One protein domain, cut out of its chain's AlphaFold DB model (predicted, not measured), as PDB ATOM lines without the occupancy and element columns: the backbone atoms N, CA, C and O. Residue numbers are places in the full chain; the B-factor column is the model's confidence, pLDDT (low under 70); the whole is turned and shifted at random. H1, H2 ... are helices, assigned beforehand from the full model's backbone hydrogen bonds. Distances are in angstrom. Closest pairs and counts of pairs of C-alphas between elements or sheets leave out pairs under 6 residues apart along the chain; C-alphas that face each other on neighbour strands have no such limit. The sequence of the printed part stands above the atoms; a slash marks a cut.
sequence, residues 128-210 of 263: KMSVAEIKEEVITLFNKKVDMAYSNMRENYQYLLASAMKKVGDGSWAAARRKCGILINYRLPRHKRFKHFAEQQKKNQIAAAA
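This is residues 128 to 210 of the 263 residues of an uncharacterized protein of Lentisphaerae bacterium GWF2_44_16 (UniProt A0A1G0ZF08). What is the overall shape? The longest helix, H5, is set to one side of a small cluster of four shorter helices, H1 to H4, and its residues 201 to 210 stick out free. In the cluster, H1 and H4 pack crosswise on H3, and H2 is near H3. What is it built of? The printed part has 83 residues with five named helices, H1 to H5 in chain order, and no named strand: the class is all helix. How large is it? It is only just compact, close to loose, with a radius of gyration of the C-alphas of 13.9 A and spans of 38 by 28 by 19 A.

Where is the longest helix? H5, residues 190 to 210, measures 30.0 A from C-alpha 190 at (26.048, -37.598, 17.649) to C-alpha 210 at (16.634, -27.720, 44.410). Where are the others? H1 is residues 131 to 143, 18.4 A, with C-alpha 131 at (49.410, -19.370, 30.076). H2 is residues 150 to 156, 10.1 A; H3 is 158 to 167, 14.1 A; H4 is 173 to 178, 8.6 A.

What does H5 touch? H5 touches no helix. How do the others stand? H3 touches H1 at a steep tilt of 52 degrees, opposite ways; the closest C-alphas, of Ile 134 and Ala 164, are 6.1 A apart. H3 touches H4 at a steep tilt of 65 degrees, the same way, closest at the C-alphas of Met 165 and Trp 173, 5.1 A. H2 and H3 are close but not clearly touching, closest at the C-alphas of Met 153 and Leu 161, 6.0 A. Are the helix backbones complete? In H1, H2, H3, H4 and H5 every O i to N i+4 pair is within hydrogen-bond range.

How far does it reach? The two C-alphas farthest apart, of Gly 181 and Ala 209, are 41.5 A apart. Is any link long or cut? The link from H4 to H5, 11 residues, is long, and the printed part has no cut. How confident is the model? The mean pLDDT of the printed part is 91.6, that of H5 is 81, and no printed residue is under 70.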
ATOM      1  N   LYS A 128      42.957 -17.188  38.862       85.31
ATOM      2  CA  LYS A 128      43.814 -16.677  37.785       85.31
ATOM      3  C   LYS A 128      44.667 -17.840  37.305       85.31
ATOM      4  O   LYS A 128      45.411 -18.398  38.109       85.31
ATOM      5  N   MET A 129      44.534 -18.177  36.029       88.62
ATOM      6  CA  MET A 129      45.358 -19.191  35.374       88.62
ATOM      7  C   MET A 129      46.543 -18.561  34.637       88.62
ATOM      8  O   MET A 129      46.396 -17.484  34.035       88.62
ATOM      9  N   SER A 130      47.706 -19.202  34.697       92.38
ATOM     10  CA  SER A 130      48.866 -18.879  33.858       92.38
ATOM     11  C   SER A 130      48.651 -19.367  32.418       92.38
ATOM     12  O   SER A 130      47.744 -20.148  32.151       92.38
ATOM     13  N   VAL A 131      49.460 -18.883  31.469       95.50
ATOM     14  CA  VAL A 131      49.410 -19.370  30.076       95.50
ATOM     15  C   VAL A 131      49.723 -20.867  30.012       95.50
ATOM     16  O   VAL A 131      49.040 -21.587  29.293       95.50
ATOM     17  N   ALA A 132      50.698 -21.334  30.795       95.19
ATOM     18  CA  ALA A 132      51.058 -22.747  30.882       95.19
ATOM     19  C   ALA A 132      49.901 -23.598  31.436       95.19
ATOM     20  O   ALA A 132      49.468 -24.521  30.756       95.19
ATOM     21  N   GLU A 133      49.320 -23.205  32.579       94.81
ATOM     22  CA  GLU A 133      48.161 -23.889  33.186       94.81
ATOM     23  C   GLU A 133      46.968 -23.935  32.211       94.81
ATOM     24  O   GLU A 133      46.224 -24.908  32.166       94.81
ATOM     25  N   ILE A 134      46.765 -22.883  31.406       97.06
ATOM     26  CA  ILE A 134      45.724 -22.873  30.368       97.06
ATOM     27  C   ILE A 134      46.016 -23.905  29.283       97.06
ATOM     28  O   ILE A 134      45.116 -24.663  28.931       97.06
ATOM     29  N   LYS A 135      47.232 -23.916  28.727       98.00
ATOM     30  CA  LYS A 135      47.602 -24.855  27.661       98.00
ATOM     31  C   LYS A 135      47.479 -26.302  28.138       98.00
ATOM     32  O   LYS A 135      46.869 -27.112  27.448       98.00
ATOM     33  N   GLU A 136      47.996 -26.591  29.326       97.25
ATOM     34  CA  GLU A 136      47.946 -27.913  29.952       97.25
ATOM     35  C   GLU A 136      46.507 -28.399  30.160       97.25
ATOM     36  O   GLU A 136      46.164 -29.514  29.766       97.25
ATOM     37  N   GLU A 137      45.627 -27.547  30.693       96.81
ATOM     38  CA  GLU A 137      44.217 -27.896  30.886       96.81
ATOM     39  C   GLU A 137      43.511 -28.151  29.543       96.81
ATOM     40  O   GLU A 137      42.766 -29.118  29.401       96.81
ATOM     41  N   VAL A 138      43.774 -27.326  28.521       97.50
ATOM     42  CA  VAL A 138      43.205 -27.507  27.173       97.50
ATOM     43  C   VAL A 138      43.648 -28.838  26.552       97.50
ATOM     44  O   VAL A 138      42.816 -29.552  25.991       97.50
ATOM     45  N   ILE A 139      44.931 -29.189  26.679       97.81
ATOM     46  CA  ILE A 139      45.479 -30.477  26.226       97.81
ATOM     47  C   ILE A 139      44.849 -31.631  27.011       97.81
ATOM     48  O   ILE A 139      44.420 -32.620  26.422       97.81
ATOM     49  N   THR A 140      44.706 -31.479  28.325       97.88
ATOM     50  CA  THR A 140      44.087 -32.484  29.195       97.88
ATOM     51  C   THR A 140      42.643 -32.776  28.788       97.88
ATOM     52  O   THR A 140      42.256 -33.941  28.693       97.88
ATOM     53  N   LEU A 141      41.839 -31.746  28.496       96.75
ATOM     54  CA  LEU A 141      40.465 -31.931  28.013       96.75
ATOM     55  C   LEU A 141      40.424 -32.652  26.662       96.75
ATOM     56  O   LEU A 141      39.601 -33.548  26.468       96.75
ATOM     57  N   PHE A 142      41.332 -32.310  25.748       96.81
ATOM     58  CA  PHE A 142      41.431 -32.985  24.457       96.81
ATOM     59  C   PHE A 142      41.815 -34.465  24.600       96.81
ATOM     60  O   PHE A 142      41.178 -35.328  23.992       96.81
ATOM     61  N   ASN A 143      42.788 -34.771  25.458       96.56
ATOM     62  CA  ASN A 143      43.216 -36.142  25.745       96.56
ATOM     63  C   ASN A 143      42.089 -36.966  26.381       96.56
ATOM     64  O   ASN A 143      41.899 -38.127  26.030       96.56
ATOM     65  N   LYS A 144      41.261 -36.337  27.224       95.69
ATOM     66  CA  LYS A 144      40.031 -36.923  27.786       95.69
ATOM     67  C   LYS A 144      38.881 -37.056  26.778       95.69
ATOM     68  O   LYS A 144      37.780 -37.434  27.170       95.69
ATOM     69  N   LYS A 145      39.106 -36.742  25.496       94.06
ATOM     70  CA  LYS A 145      38.097 -36.784  24.424       94.06
ATOM     71  C   LYS A 145      36.852 -35.947  24.754       94.06
ATOM     72  O   LYS A 145      35.725 -36.333  24.448       94.06
ATOM     73  N   VAL A 146      37.049 -34.786  25.380       93.19
ATOM     74  CA  VAL A 146      35.985 -33.793  25.583       93.19
ATOM     75  C   VAL A 146      35.681 -33.098  24.257       93.19
ATOM     76  O   VAL A 146      36.595 -32.795  23.497       93.19
ATOM     77  N   ASP A 147      34.403 -32.825  23.977       94.31
ATOM     78  CA  ASP A 147      33.998 -32.062  22.791       94.31
ATOM     79  C   ASP A 147      34.627 -30.656  22.814       94.31
ATOM     80  O   ASP A 147      34.316 -29.825  23.669       94.31
ATOM     81  N   MET A 148      35.520 -30.383  21.868       95.75
ATOM     82  CA  MET A 148      36.265 -29.130  21.776       95.75
ATOM     83  C   MET A 148      35.499 -28.051  21.002       95.75
ATOM     84  O   MET A 148      36.041 -26.964  20.775       95.75
ATOM     85  N   ALA A 149      34.248 -28.303  20.598       94.69
ATOM     86  CA  ALA A 149      33.411 -27.287  19.984       94.69
ATOM     87  C   ALA A 149      33.197 -26.104  20.936       94.69
ATOM     88  O   ALA A 149      33.004 -26.263  22.142       94.69
ATOM     89  N   TYR A 150      33.170 -24.899  20.364       95.44
ATOM     90  CA  TYR A 150      32.985 -23.660  21.119       95.44
ATOM     91  C   TYR A 150      31.754 -23.700  22.036       95.44
ATOM     92  O   TYR A 150      31.840 -23.280  23.184       95.44
ATOM     93  N   SER A 151      30.628 -24.245  21.561       92.06
ATOM     94  CA  SER A 151      29.393 -24.360  22.344       92.06
ATOM     95  C   SER A 151      29.564 -25.226  23.593       92.06
ATOM     96  O   SER A 151      29.165 -24.803  24.674       92.06
ATOM     97  N   ASN A 152      30.217 -26.387  23.478       92.75
ATOM     98  CA  ASN A 152      30.494 -27.243  24.631       92.75
ATOM     99  C   ASN A 152      31.456 -26.569  25.620       92.75
ATOM    100  O   ASN A 152      31.225 -26.580  26.828       92.75
ATOM    101  N   MET A 153      32.514 -25.939  25.103       95.56
ATOM    102  CA  MET A 153      33.486 -25.219  25.928       95.56
ATOM    103  C   MET A 153      32.859 -24.029  26.657       95.56
ATOM    104  O   MET A 153      33.220 -23.757  27.799       95.56
ATOM    105  N   ARG A 154      31.911 -23.336  26.022       94.81
ATOM    106  CA  ARG A 154      31.196 -22.195  26.605       94.81
ATOM    107  C   ARG A 154      30.262 -22.625  27.726       94.81
ATOM    108  O   ARG A 154      30.162 -21.920  28.721       94.81
ATOM    109  N   GLU A 155      29.601 -23.764  27.568       88.25
ATOM    110  CA  GLU A 155      28.660 -24.276  28.563       88.25
ATOM    111  C   GLU A 155      29.388 -24.863  29.780       88.25
ATOM    112  O   GLU A 155      29.116 -24.494  30.919       88.25
ATOM    113  N   ASN A 156      30.371 -25.735  29.540       90.75
ATOM    114  CA  ASN A 156      30.967 -26.562  30.593       90.75
ATOM    115  C   ASN A 156      32.302 -26.022  31.130       90.75
ATOM    116  O   ASN A 156      32.682 -26.309  32.263       90.75
ATOM    117  N   TYR A 157      33.022 -25.229  30.334       94.69
ATOM    118  CA  TYR A 157      34.394 -24.799  30.626       94.69
ATOM    119  C   TYR A 157      34.583 -23.293  30.411       94.69
ATOM    120  O   TYR A 157      35.663 -22.838  30.028       94.69
ATOM    121  N   GLN A 158      33.544 -22.500  30.689       94.25
ATOM    122  CA  GLN A 158      33.465 -21.077  30.341       94.25
ATOM    123  C   GLN A 158      34.687 -20.255  30.777       94.25
ATOM    124  O   GLN A 158      35.207 -19.433  30.022       94.25
ATOM    125  N   TYR A 159      35.173 -20.478  32.002       93.88
ATOM    126  CA  TYR A 159      36.334 -19.758  32.527       93.88
ATOM    127  C   TYR A 159      37.629 -20.107  31.776       93.88
ATOM    128  O   TYR A 159      38.431 -19.215  31.474       93.88
ATOM    129  N   LEU A 160      37.831 -21.394  31.471       96.00
ATOM    130  CA  LEU A 160      38.977 -21.867  30.699       96.00
ATOM    131  C   LEU A 160      38.901 -21.344  29.266       96.00
ATOM    132  O   LEU A 160      39.884 -20.784  28.791       96.00
ATOM    133  N   LEU A 161      37.736 -21.451  28.620       97.25
ATOM    134  CA  LEU A 161      37.485 -20.937  27.274       97.25
ATOM    135  C   LEU A 161      37.848 -19.452  27.178       97.25
ATOM    136  O   LEU A 161      38.687 -19.072  26.361       97.25
ATOM    137  N   ALA A 162      37.275 -18.619  28.052       96.00
ATOM    138  CA  ALA A 162      37.534 -17.182  28.065       96.00
ATOM    139  C   ALA A 162      39.018 -16.867  28.318       96.00
ATOM    140  O   ALA A 162      39.595 -15.995  27.664       96.00
ATOM    141  N   SER A 163      39.659 -17.596  29.237       96.38
ATOM    142  CA  SER A 163      41.083 -17.422  29.539       96.38
ATOM    143  C   SER A 163      41.977 -17.831  28.366       96.38
ATOM    144  O   SER A 163      42.919 -17.107  28.047       96.38
ATOM    145  N   ALA A 164      41.673 -18.951  27.710       97.12
ATOM    146  CA  ALA A 164      42.405 -19.472  26.563       97.12
ATOM    147  C   ALA A 164      42.280 -18.564  25.346       97.12
ATOM    148  O   ALA A 164      43.295 -18.201  24.756       97.12
ATOM    149  N   MET A 165      41.067 -18.117  25.022       97.94
ATOM    150  CA  MET A 165      40.844 -17.130  23.967       97.94
ATOM    151  C   MET A 165      41.646 -15.860  24.243       97.94
ATOM    152  O   MET A 165      42.412 -15.427  23.394       97.94
ATOM    153  N   LYS A 166      41.533 -15.297  25.452       96.81
ATOM    154  CA  LYS A 166      42.171 -14.022  25.792       96.81
ATOM    155  C   LYS A 166      43.701 -14.078  25.837       96.81
ATOM    156  O   LYS A 166      44.337 -13.105  25.454       96.81
ATOM    157  N   LYS A 167      44.290 -15.144  26.387       97.00
ATOM    158  CA  LYS A 167      45.734 -15.196  26.706       97.00
ATOM    159  C   LYS A 167      46.564 -16.043  25.756       97.00
ATOM    160  O   LYS A 167      47.779 -15.902  25.745       97.00
ATOM    161  N   VAL A 168      45.932 -16.968  25.041       97.12
ATOM    162  CA  VAL A 168      46.624 -17.892  24.142       97.12
ATOM    163  C   VAL A 168      46.206 -17.605  22.710       97.12
ATOM    164  O   VAL A 168      47.059 -17.379  21.867       97.12
ATOM    165  N   GLY A 169      44.905 -17.590  22.430       95.75
ATOM    166  CA  GLY A 169      44.362 -17.591  21.073       95.75
ATOM    167  C   GLY A 169      44.029 -16.241  20.456       95.75
ATOM    168  O   GLY A 169      43.221 -16.230  19.537       95.75
ATOM    169  N   ASP A 170      44.560 -15.128  20.959       95.31
ATOM    170  CA  ASP A 170      44.330 -13.780  20.399       95.31
ATOM    171  C   ASP A 170      42.835 -13.447  20.190       95.31
ATOM    172  O   ASP A 170      42.422 -12.860  19.197       95.31
ATOM    173  N   GLY A 171      41.988 -13.889  21.122       95.31
ATOM    174  CA  GLY A 171      40.533 -13.728  21.078       95.31
ATOM    175  C   GLY A 171      39.765 -14.876  20.411       95.31
ATOM    176  O   GLY A 171      38.540 -14.892  20.479       95.31
ATOM    177  N   SER A 172      40.438 -15.874  19.834       97.25
ATOM    178  CA  SER A 172      39.815 -17.004  19.134       97.25
ATOM    179  C   SER A 172      40.075 -18.344  19.819       97.25
ATOM    180  O   SER A 172      41.209 -18.716  20.125       97.25
ATOM    181  N   TRP A 173      39.014 -19.132  20.009       97.69
ATOM    182  CA  TRP A 173      39.138 -20.475  20.580       97.69
ATOM    183  C   TRP A 173      39.864 -21.436  19.634       97.69
ATOM    184  O   TRP A 173      40.696 -22.231  20.064       97.69
ATOM    185  N   ALA A 174      39.608 -21.327  18.327       97.19
ATOM    186  CA  ALA A 174      40.288 -22.148  17.332       97.19
ATOM    187  C   ALA A 174      41.799 -21.868  17.309       97.19
ATOM    188  O   ALA A 174      42.592 -22.805  17.240       97.19
ATOM    189  N   ALA A 175      42.195 -20.595  17.415       97.56
ATOM    190  CA  ALA A 175      43.600 -20.218  17.509       97.56
ATOM    191  C   ALA A 175      44.229 -20.685  18.831       97.56
ATOM    192  O   ALA A 175      45.335 -21.219  18.813       97.56
ATOM    193  N   ALA A 176      43.515 -20.564  19.960       97.75
ATOM    194  CA  ALA A 176      43.990 -21.064  21.252       97.75
ATOM    195  C   ALA A 176      44.286 -22.568  21.193       97.75
ATOM    196  O   ALA A 176      45.369 -23.000  21.577       97.75
ATOM    197  N   ARG A 177      43.351 -23.350  20.644       97.25
ATOM    198  CA  ARG A 177      43.472 -24.801  20.472       97.25
ATOM    199  C   ARG A 177      44.646 -25.175  19.554       97.25
ATOM    200  O   ARG A 177      45.465 -26.007  19.936       97.25
ATOM    201  N   ARG A 178      44.800 -24.489  18.412       97.62
ATOM    202  CA  ARG A 178      45.950 -24.663  17.500       97.62
ATOM    203  C   ARG A 178      47.290 -24.358  18.175       97.62
ATOM    204  O   ARG A 178      48.221 -25.141  18.050       97.62
ATOM    205  N   LYS A 179      47.375 -23.282  18.965       97.81
ATOM    206  CA  LYS A 179      48.569 -22.933  19.764       97.81
ATOM    207  C   LYS A 179      48.856 -23.904  20.921       97.81
ATOM    208  O   LYS A 179      49.917 -23.811  21.538       97.81
ATOM    209  N   CYS A 180      47.925 -24.807  21.227       96.62
ATOM    210  CA  CYS A 180      48.127 -25.944  22.128       96.62
ATOM    211  C   CYS A 180      48.483 -27.239  21.368       96.62
ATOM    212  O   CYS A 180      48.448 -28.306  21.965       96.62
ATOM    213  N   GLY A 181      48.765 -27.173  20.059       96.62
ATOM    214  CA  GLY A 181      49.093 -28.340  19.228       96.62
ATOM    215  C   GLY A 181      47.883 -29.159  18.769       96.62
ATOM    216  O   GLY A 181      48.030 -30.166  18.088       96.62
ATOM    217  N   ILE A 182      46.661 -28.736  19.097       96.69
ATOM    218  CA  ILE A 182      45.446 -29.464  18.737       96.69
ATOM    219  C   ILE A 182      44.909 -28.870  17.435       96.69
ATOM    220  O   ILE A 182      44.260 -27.823  17.439       96.69
ATOM    221  N   LEU A 183      45.157 -29.534  16.305       95.62
ATOM    222  CA  LEU A 183      44.739 -29.042  14.985       95.62
ATOM    223  C   LEU A 183      43.252 -29.305  14.703       95.62
ATOM    224  O   LEU A 183      42.555 -28.442  14.163       95.62
ATOM    225  N   ILE A 184      42.705 -30.410  15.212       94.94
ATOM    226  CA  ILE A 184      41.318 -30.822  14.957       94.94
ATOM    227  C   ILE A 184      40.297 -30.234  15.937       94.94
ATOM    228  O   ILE A 184      40.510 -30.180  17.151       94.94
ATOM    229  N   ASN A 185      39.137 -29.823  15.421       94.56
ATOM    230  CA  ASN A 185      37.984 -29.490  16.255       94.56
ATOM    231  C   ASN A 185      37.253 -30.779  16.647       94.56
ATOM    232  O   ASN A 185      36.251 -31.129  16.024       94.56
ATOM    233  N   TYR A 186      37.796 -31.510  17.623       94.19
ATOM    234  CA  TYR A 186      37.199 -32.769  18.064       94.19
ATOM    235  C   TYR A 186      35.763 -32.546  18.541       94.19
ATOM    236  O   TYR A 186      35.526 -31.743  19.441       94.19
ATOM    237  N   ARG A 187      34.818 -33.266  17.937       92.88
ATOM    238  CA  ARG A 187      33.400 -33.252  18.295       92.88
ATOM    239  C   ARG A 187      33.005 -34.624  18.802       92.88
ATOM    240  O   ARG A 187      33.405 -35.634  18.221       92.88
ATOM    241  N   LEU A 188      32.186 -34.668  19.848       88.69
ATOM    242  CA  LEU A 188      31.639 -35.940  20.302       88.69
ATOM    243  C   LEU A 188      30.714 -36.525  19.216       88.69
ATOM    244  O   LEU A 188      29.965 -35.774  18.577       88.69
ATOM    245  N   PRO A 189      30.712 -37.855  19.016       87.31
ATOM    246  CA  PRO A 189      29.762 -38.509  18.123       87.31
ATOM    247  C   PRO A 189      28.316 -38.166  18.492       87.31
ATOM    248  O   PRO A 189      27.980 -38.039  19.673       87.31
ATOM    249  N   ARG A 190      27.441 -38.052  17.486       83.94
ATOM    250  CA  ARG A 190      26.048 -37.598  17.649       83.94
ATOM    251  C   ARG A 190      25.293 -38.364  18.748       83.94
ATOM    252  O   ARG A 190      24.653 -37.734  19.583       83.94
ATOM    253  N   HIS A 191      25.442 -39.689  18.810       84.12
ATOM    254  CA  HIS A 191      24.808 -40.525  19.838       84.12
ATOM    255  C   HIS A 191      25.300 -40.201  21.266       84.12
ATOM    256  O   HIS A 191      24.493 -40.080  22.187       84.12
ATOM    257  N   LYS A 192      26.608 -39.965  21.460       82.62
ATOM    258  CA  LYS A 192      27.170 -39.560  22.764       82.62
ATOM    259  C   LYS A 192      26.756 -38.141  23.147       82.62
ATOM    260  O   LYS A 192      26.528 -37.874  24.324       82.62
ATOM    261  N   ARG A 193      26.611 -37.240  22.167       77.56
ATOM    262  CA  ARG A 193      26.123 -35.869  22.391       77.56
ATOM    263  C   ARG A 193      24.697 -35.857  22.919       77.56
ATOM    264  O   ARG A 193      24.432 -35.112  23.854       77.56
ATOM    265  N   PHE A 194      23.809 -36.687  22.370       78.00
ATOM    266  CA  PHE A 194      22.437 -36.798  22.870       78.00
ATOM    267  C   PHE A 194      22.389 -37.337  24.298       78.00
ATOM    268  O   PHE A 194      21.713 -36.744  25.134       78.00
ATOM    269  N   LYS A 195      23.166 -38.386  24.605       79.81
ATOM    270  CA  LYS A 195      23.275 -38.908  25.974       79.81
ATOM    271  C   LYS A 195      23.781 -37.838  26.950       79.81
ATOM    272  O   LYS A 195      23.140 -37.588  27.964       79.81
ATOM    273  N   HIS A 196      24.865 -37.141  26.604       74.44
ATOM    274  CA  HIS A 196      25.407 -36.061  27.432       74.44
ATOM    275  C   HIS A 196      24.414 -34.902  27.603       74.44
ATOM    276  O   HIS A 196      24.262 -34.372  28.699       74.44
ATOM    277  N   PHE A 197      23.704 -34.517  26.538       75.06
ATOM    278  CA  PHE A 197      22.682 -33.473  26.595       75.06
ATOM    279  C   PHE A 197      21.513 -33.869  27.504       75.06
ATOM    280  O   PHE A 197      21.085 -33.056  28.318       75.06
ATOM    281  N   ALA A 198      21.042 -35.116  27.423       77.94
ATOM    282  CA  ALA A 198      20.002 -35.647  28.302       77.94
ATOM    283  C   ALA A 198      20.454 -35.685  29.774       77.94
ATOM    284  O   ALA A 198      19.711 -35.274  30.665       77.94
ATOM    285  N   GLU A 199      21.697 -36.098  30.043       80.38
ATOM    286  CA  GLU A 199      22.287 -36.078  31.388       80.38
ATOM    287  C   GLU A 199      22.404 -34.652  31.950       80.38
ATOM    288  O   GLU A 199      22.094 -34.417  33.119       80.38
ATOM    289  N   GLN A 200      22.810 -33.683  31.125       72.38
ATOM    290  CA  GLN A 200      22.910 -32.275  31.524       72.38
ATOM    291  C   GLN A 200      21.537 -31.633  31.741       72.38
ATOM    292  O   GLN A 200      21.343 -30.926  32.726       72.38
ATOM    293  N   GLN A 201      20.560 -31.924  30.881       77.12
ATOM    294  CA  GLN A 201      19.159 -31.535  31.070       77.12
ATOM    295  C   GLN A 201      18.635 -32.036  32.418       77.12
ATOM    296  O   GLN A 201      18.099 -31.252  33.198       77.12
ATOM    297  N   LYS A 202      18.877 -33.313  32.741       83.62
ATOM    298  CA  LYS A 202      18.495 -33.904  34.026       83.62
ATOM    299  C   LYS A 202      19.180 -33.200  35.203       83.62
ATOM    300  O   LYS A 202      18.507 -32.833  36.162       83.62
ATOM    301  N   LYS A 203      20.492 -32.935  35.127       81.06
ATOM    302  CA  LYS A 203      21.224 -32.171  36.160       81.06
ATOM    303  C   LYS A 203      20.672 -30.758  36.343       81.06
ATOM    304  O   LYS A 203      20.488 -30.323  37.477       81.06
ATOM    305  N   ASN A 204      20.378 -30.061  35.250       82.44
ATOM    306  CA  ASN A 204      19.826 -28.711  35.281       82.44
ATOM    307  C   ASN A 204      18.415 -28.690  35.876       82.44
ATOM    308  O   ASN A 204      18.121 -27.811  36.683       82.44
ATOM    309  N   GLN A 205      17.571 -29.674  35.549       85.25
ATOM    310  CA  GLN A 205      16.251 -29.836  36.164       85.25
ATOM    311  C   GLN A 205      16.362 -30.093  37.672       85.25
ATOM    312  O   GLN A 205      15.685 -29.423  38.447       85.25
ATOM    313  N   ILE A 206      17.270 -30.977  38.106       87.88
ATOM    314  CA  ILE A 206      17.526 -31.237  39.534       87.88
ATOM    315  C   ILE A 206      18.009 -29.964  40.244       87.88
ATOM    316  O   ILE A 206      17.505 -29.616  41.311       87.88
ATOM    317  N   ALA A 207      18.956 -29.231  39.654       83.25
ATOM    318  CA  ALA A 207      19.464 -27.986  40.223       83.25
ATOM    319  C   ALA A 207      18.380 -26.893  40.296       83.25
ATOM    320  O   ALA A 207      18.307 -26.160  41.287       83.25
ATOM    321  N   ALA A 208      17.523 -26.791  39.277       84.88
ATOM    322  CA  ALA A 208      16.389 -25.873  39.254       84.88
ATOM    323  C   ALA A 208      15.344 -26.237  40.318       84.88
ATOM    324  O   ALA A 208      14.911 -25.354  41.059       84.88
ATOM    325  N   ALA A 209      15.012 -27.524  40.461       85.94
ATOM    326  CA  ALA A 209      14.119 -28.030  41.500       85.94
ATOM    327  C   ALA A 209      14.679 -27.760  42.908       85.94
ATOM    328  O   ALA A 209      13.980 -27.208  43.754       85.94
ATOM    329  N   ALA A 210      15.968 -28.025  43.142       84.00
ATOM    330  CA  ALA A 210      16.634 -27.720  44.410       84.00
ATOM    331  C   ALA A 210      16.640 -26.210  44.721       84.00
ATOM    332  O   ALA A 210      16.465 -25.796  45.869       84.00
TER     333      ALA A 210